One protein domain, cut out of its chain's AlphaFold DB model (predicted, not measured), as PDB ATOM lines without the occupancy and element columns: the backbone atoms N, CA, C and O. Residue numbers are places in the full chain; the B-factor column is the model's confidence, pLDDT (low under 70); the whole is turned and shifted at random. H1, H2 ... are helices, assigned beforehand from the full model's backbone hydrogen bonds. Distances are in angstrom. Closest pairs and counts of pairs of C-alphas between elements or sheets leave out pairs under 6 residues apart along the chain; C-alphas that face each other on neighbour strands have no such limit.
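This is residues 6 to 49 of the 59 residues of an uncharacterized protein of Candidatus Pandoraea novymonadis (UniProt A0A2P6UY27). Three short helices are strung out one after another like a wide, shallow U, with no helix touching another and no packed core. H2 runs along the long axis, H1 turns off at one end to make an L-shaped corner with it, and H3 turns off at the far end, beyond the stretched residues 32 to 38. The printed part has 44 residues with three named helices, in the order H1, H2, H3, and no named strand; the class is all helix. The whole is extended, with a radius of gyration of the C-alphas of 18.0 A and spans of 51 by 18 by 11 A.

Find C-alpha 20 at (37.874, -29.410, -33.921); from there H2, residues 20 to 31, runs 17.2 A to C-alpha 31 at (45.076, -41.391, -43.981). Before it, H1 takes residues 6 to 16, 15.3 A long, and begins at C-alpha 6, at (47.380, -29.708, -20.170). After it, H3 takes residues 39 to 48, 14.2 A long, and ends at C-alpha 48, at (51.044, -59.660, -56.171).

Start from H2 and look back to H1: the two are close but not clearly touching, with the closest C-alphas, those of Lys 14 and Leu 20, 6.8 A apart. Their lines are about perpendicular, at 82 degrees. H2 and H3 are apart, and so are H1 and H3. Every O i to N i+4 pair is within hydrogen-bond range in H1 and H3; in H2, 7 of 8 are.

Look at Gln 8 and Gln 47 for the two C-alphas farthest apart, 51.2 A. The printed part has no cut. The link from H1 to H2 is tight, with 3 residues, and that from H2 to H3 is short, with 7. The mean pLDDT of the printed part is 85.1; residues 34 to 37 and 39 are under 70.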
ATOM      1  N   ILE A   6      47.696 -29.058 -18.890       97.06
ATOM      2  CA  ILE A   6      47.380 -29.708 -20.170       97.06
ATOM      3  C   ILE A   6      45.871 -29.917 -20.325       97.06
ATOM      4  O   ILE A   6      45.322 -29.686 -21.403       97.06
ATOM      5  N   THR A   7      45.186 -30.347 -19.265       96.56
ATOM      6  CA  THR A   7      43.738 -30.586 -19.322       96.56
ATOM      7  C   THR A   7      42.993 -29.261 -19.474       96.56
ATOM      8  O   THR A   7      42.126 -29.148 -20.344       96.56
ATOM      9  N   GLN A   8      43.412 -28.223 -18.739       96.19
ATOM     10  CA  GLN A   8      42.868 -26.869 -18.889       96.19
ATOM     11  C   GLN A   8      43.061 -26.344 -20.320       96.19
ATOM     12  O   GLN A   8      42.107 -25.876 -20.943       96.19
ATOM     13  N   PHE A   9      44.261 -26.515 -20.886       96.69
ATOM     14  CA  PHE A   9      44.566 -26.139 -22.265       96.69
ATOM     15  C   PHE A   9      43.664 -26.849 -23.286       96.69
ATOM     16  O   PHE A   9      43.085 -26.200 -24.159       96.69
ATOM     17  N   ILE A  10      43.499 -28.172 -23.174       95.69
ATOM     18  CA  ILE A  10      42.634 -28.944 -24.083       95.69
ATOM     19  C   ILE A  10      41.179 -28.473 -23.968       95.69
ATOM     20  O   ILE A  10      40.494 -28.320 -24.984       95.69
ATOM     21  N   ASN A  11      40.709 -28.203 -22.750       95.75
ATOM     22  CA  ASN A  11      39.357 -27.714 -22.503       95.75
ATOM     23  C   ASN A  11      39.126 -26.334 -23.133       95.75
ATOM     24  O   ASN A  11      38.108 -26.118 -23.795       95.75
ATOM     25  N   GLU A  12      40.073 -25.408 -22.989       97.06
ATOM     26  CA  GLU A  12      40.010 -24.109 -23.661       97.06
ATOM     27  C   GLU A  12      40.045 -24.227 -25.183       97.06
ATOM     28  O   GLU A  12      39.284 -23.544 -25.871       97.06
ATOM     29  N   LEU A  13      40.903 -25.096 -25.719       96.75
ATOM     30  CA  LEU A  13      41.024 -25.323 -27.155       96.75
ATOM     31  C   LEU A  13      39.699 -25.820 -27.747       96.75
ATOM     32  O   LEU A  13      39.237 -25.286 -28.757       96.75
ATOM     33  N   LYS A  14      39.049 -26.788 -27.090       95.75
ATOM     34  CA  LYS A  14      37.737 -27.303 -27.506       95.75
ATOM     35  C   LYS A  14      36.638 -26.240 -27.425       95.75
ATOM     36  O   LYS A  14      35.802 -26.174 -28.320       95.75
ATOM     37  N   LYS A  15      36.661 -25.372 -26.405       96.44
ATOM     38  CA  LYS A  15      35.720 -24.239 -26.291       96.44
ATOM     39  C   LYS A  15      35.909 -23.219 -27.413       96.44
ATOM     40  O   LYS A  15      34.929 -22.766 -27.996       96.44
ATOM     41  N   LYS A  16      37.161 -22.865 -27.724       97.69
ATOM     42  CA  LYS A  16      37.504 -21.912 -28.793       97.69
ATOM     43  C   LYS A  16      37.200 -22.475 -30.185       97.69
ATOM     44  O   LYS A  16      36.902 -21.702 -31.091       97.69
ATOM     45  N   LYS A  17      37.265 -23.800 -30.365       96.88
ATOM     46  CA  LYS A  17      37.047 -24.467 -31.654       96.88
ATOM     47  C   LYS A  17      36.117 -25.686 -31.529       96.88
ATOM     48  O   LYS A  17      36.593 -26.822 -31.518       96.88
ATOM     49  N   PRO A  18      34.786 -25.484 -31.505       95.44
ATOM     50  CA  PRO A  18      33.825 -26.582 -31.366       95.44
ATOM     51  C   PRO A  18      33.829 -27.562 -32.555       95.44
ATOM     52  O   PRO A  18      33.439 -28.716 -32.397       95.44
ATOM     53  N   THR A  19      34.308 -27.150 -33.737       95.75
ATOM     54  CA  THR A  19      34.434 -28.014 -34.930       95.75
ATOM     55  C   THR A  19      35.650 -28.941 -34.897       95.75
ATOM     56  O   THR A  19      35.750 -29.846 -35.726       95.75
ATOM     57  N   LEU A  20      36.570 -28.747 -33.944       95.62
ATOM     58  CA  LEU A  20      37.874 -29.410 -33.921       95.62
ATOM     59  C   LEU A  20      37.766 -30.938 -33.966       95.62
ATOM     60  O   LEU A  20      38.525 -31.574 -34.687       95.62
ATOM     61  N   GLU A  21      36.820 -31.539 -33.243       93.88
ATOM     62  CA  GLU A  21      36.678 -32.999 -33.255       93.88
ATOM     63  C   GLU A  21      36.173 -33.538 -34.595       93.88
ATOM     64  O   GLU A  21      36.593 -34.612 -35.022       93.88
ATOM     65  N   ALA A  22      35.290 -32.806 -35.277       93.88
ATOM     66  CA  ALA A  22      34.825 -33.202 -36.601       93.88
ATOM     67  C   ALA A  22      35.978 -33.158 -37.612       93.88
ATOM     68  O   ALA A  22      36.164 -34.104 -38.373       93.88
ATOM     69  N   GLU A  23      36.797 -32.110 -37.555       93.88
ATOM     70  CA  GLU A  23      37.997 -31.971 -38.384       93.88
ATOM     71  C   GLU A  23      39.046 -33.044 -38.066       93.88
ATOM     72  O   GLU A  23      39.635 -33.613 -38.981       93.88
ATOM     73  N   GLN A  24      39.254 -33.376 -36.786       92.75
ATOM     74  CA  GLN A  24      40.157 -34.454 -36.374       92.75
ATOM     75  C   GLN A  24      39.687 -35.811 -36.896       92.75
ATOM     76  O   GLN A  24      40.495 -36.569 -37.428       92.75
ATOM     77  N   ARG A  25      38.385 -36.110 -36.788       91.31
ATOM     78  CA  ARG A  25      37.804 -37.334 -37.360       91.31
ATOM     79  C   ARG A  25      37.970 -37.369 -38.876       91.31
ATOM     80  O   ARG A  25      38.403 -38.383 -39.410       91.31
ATOM     81  N   TYR A  26      37.698 -36.260 -39.559       91.69
ATOM     82  CA  TYR A  26      37.868 -36.162 -41.007       91.69
ATOM     83  C   TYR A  26      39.332 -36.368 -41.432       91.69
ATOM     84  O   TYR A  26      39.620 -37.217 -42.273       91.69
ATOM     85  N   GLY A  27      40.276 -35.670 -40.798       90.62
ATOM     86  CA  GLY A  27      41.706 -35.824 -41.075       90.62
ATOM     87  C   GLY A  27      42.219 -37.234 -40.774       90.62
ATOM     88  O   GLY A  27      43.014 -37.780 -41.539       90.62
ATOM     89  N   ARG A  28      41.715 -37.865 -39.705       91.31
ATOM     90  CA  ARG A  28      41.993 -39.273 -39.407       91.31
ATOM     91  C   ARG A  28      41.466 -40.190 -40.513       91.31
ATOM     92  O   ARG A  28      42.206 -41.062 -40.966       91.31
ATOM     93  N   SER A  29      40.249 -39.959 -41.000       88.81
ATOM     94  CA  SER A  29      39.652 -40.799 -42.040       88.81
ATOM     95  C   SER A  29      40.415 -40.783 -43.365       88.81
ATOM     96  O   SER A  29      40.442 -41.782 -44.073       88.81
ATOM     97  N   LEU A  30      41.110 -39.682 -43.667       86.38
ATOM     98  CA  LEU A  30      41.842 -39.528 -44.921       86.38
ATOM     99  C   LEU A  30      43.051 -40.470 -45.040       86.38
ATOM    100  O   LEU A  30      43.324 -40.987 -46.118       86.38
ATOM    101  N   LEU A  31      43.797 -40.665 -43.949       80.81
ATOM    102  CA  LEU A  31      45.076 -41.391 -43.981       80.81
ATOM    103  C   LEU A  31      45.070 -42.679 -43.154       80.81
ATOM    104  O   LEU A  31      45.889 -43.567 -43.403       80.81
ATOM    105  N   TRP A  32      44.164 -42.788 -42.182       79.88
ATOM    106  CA  TRP A  32      44.215 -43.827 -41.154       79.88
ATOM    107  C   TRP A  32      43.010 -44.753 -41.176       79.88
ATOM    108  O   TRP A  32      43.203 -45.967 -41.111       79.88
ATOM    109  N   ASP A  33      41.792 -44.221 -41.304       78.88
ATOM    110  CA  ASP A  33      40.599 -45.069 -41.415       78.88
ATOM    111  C   ASP A  33      40.470 -45.564 -42.862       78.88
ATOM    112  O   ASP A  33      39.619 -45.133 -43.639       78.88
ATOM    113  N   LYS A  34      41.377 -46.472 -43.242       68.25
ATOM    114  CA  LYS A  34      41.262 -47.226 -44.489       68.25
ATOM    115  C   LYS A  34      39.935 -47.983 -44.441       68.25
ATOM    116  O   LYS A  34      39.672 -48.701 -43.476       68.25
ATOM    117  N   GLY A  35      39.109 -47.796 -45.471       68.00
ATOM    118  CA  GLY A  35      37.859 -48.536 -45.622       68.00
ATOM    119  C   GLY A  35      38.089 -50.047 -45.572       68.00
ATOM    120  O   GLY A  35      39.223 -50.526 -45.677       68.00
ATOM    121  N   SER A  36      37.008 -50.809 -45.410       63.62
ATOM    122  CA  SER A  36      37.059 -52.262 -45.567       63.62
ATOM    123  C   SER A  36      37.716 -52.588 -46.906       63.62
ATOM    124  O   SER A  36      37.183 -52.223 -47.951       63.62
ATOM    125  N   ILE A  37      38.884 -53.229 -46.859       63.12
ATOM    126  CA  ILE A  37      39.556 -53.719 -48.060       63.12
ATOM    127  C   ILE A  37      38.605 -54.732 -48.689       63.12
ATOM    128  O   ILE A  37      38.208 -55.688 -48.012       63.12
ATOM    129  N   ASP A  38      38.232 -54.498 -49.944       72.81
ATOM    130  CA  ASP A  38      37.478 -55.463 -50.735       72.81
ATOM    131  C   ASP A  38      38.223 -56.806 -50.685       72.81
ATOM    132  O   ASP A  38      39.446 -56.861 -50.855       72.81
ATOM    133  N   LEU A  39      37.514 -57.886 -50.354       69.88
ATOM    134  CA  LEU A  39      38.130 -59.199 -50.171       69.88
ATOM    135  C   LEU A  39      38.880 -59.630 -51.439       69.88
ATOM    136  O   LEU A  39      39.984 -60.169 -51.324       69.88
ATOM    137  N   ASP A  40      38.361 -59.272 -52.615       74.31
ATOM    138  CA  ASP A  40      38.988 -59.553 -53.908       74.31
ATOM    139  C   ASP A  40      40.270 -58.729 -54.108       74.31
ATOM    140  O   ASP A  40      41.298 -59.229 -54.581       74.31
ATOM    141  N   GLU A  41      40.260 -57.462 -53.690       72.19
ATOM    142  CA  GLU A  41      41.433 -56.587 -53.734       72.19
ATOM    143  C   GLU A  41      42.520 -57.068 -52.759       72.19
ATOM    144  O   GLU A  41      43.715 -57.056 -53.072       72.19
ATOM    145  N   ARG A  42      42.118 -57.588 -51.592       71.88
ATOM    146  CA  ARG A  42      43.033 -58.210 -50.629       71.88
ATOM    147  C   ARG A  42      43.695 -59.458 -51.206       71.88
ATOM    148  O   ARG A  42      44.889 -59.659 -50.975       71.88
ATOM    149  N   GLU A  43      42.949 -60.302 -51.911       75.50
ATOM    150  CA  GLU A  43      43.497 -61.500 -52.551       75.50
ATOM    151  C   GLU A  43      44.471 -61.152 -53.671       75.50
ATOM    152  O   GLU A  43      45.590 -61.668 -53.682       75.50
ATOM    153  N   ARG A  44      44.116 -60.199 -54.537       76.75
ATOM    154  CA  ARG A  44      45.010 -59.718 -55.597       76.75
ATOM    155  C   ARG A  44      46.298 -59.119 -55.031       76.75
ATOM    156  O   ARG A  44      47.385 -59.418 -55.528       76.75
ATOM    157  N   ASN A  45      46.204 -58.332 -53.960       76.06
ATOM    158  CA  ASN A  45      47.372 -57.765 -53.284       76.06
ATOM    159  C   ASN A  45      48.255 -58.841 -52.643       76.06
ATOM    160  O   ASN A  45      49.475 -58.735 -52.710       76.06
ATOM    161  N   LYS A  46      47.672 -59.899 -52.061       73.94
ATOM    162  CA  LYS A  46      48.436 -61.054 -51.555       73.94
ATOM    163  C   LYS A  46      49.144 -61.806 -52.681       73.94
ATOM    164  O   LYS A  46      50.304 -62.161 -52.517       73.94
ATOM    165  N   GLN A  47      48.460 -62.033 -53.800       76.88
ATOM    166  CA  GLN A  47      49.020 -62.718 -54.968       76.88
ATOM    167  C   GLN A  47      50.132 -61.903 -55.646       76.88
ATOM    168  O   GLN A  47      51.057 -62.481 -56.204       76.88
ATOM    169  N   SER A  48      50.059 -60.572 -55.568       70.31
ATOM    170  CA  SER A  48      51.044 -59.660 -56.171       70.31
ATOM    171  C   SER A  48      52.238 -59.355 -55.259       70.31
ATOM    172  O   SER A  48      53.183 -58.698 -55.693       70.31
ATOM    173  N   ASN A  49      52.204 -59.774 -53.990       71.44
ATOM    174  CA  ASN A  49      53.236 -59.408 -53.028       71.44
ATOM    175  C   ASN A  49      54.489 -60.276 -53.217       71.44
ATOM    176  O   ASN A  49      54.439 -61.497 -53.067       71.44
TER     177      ASN A  49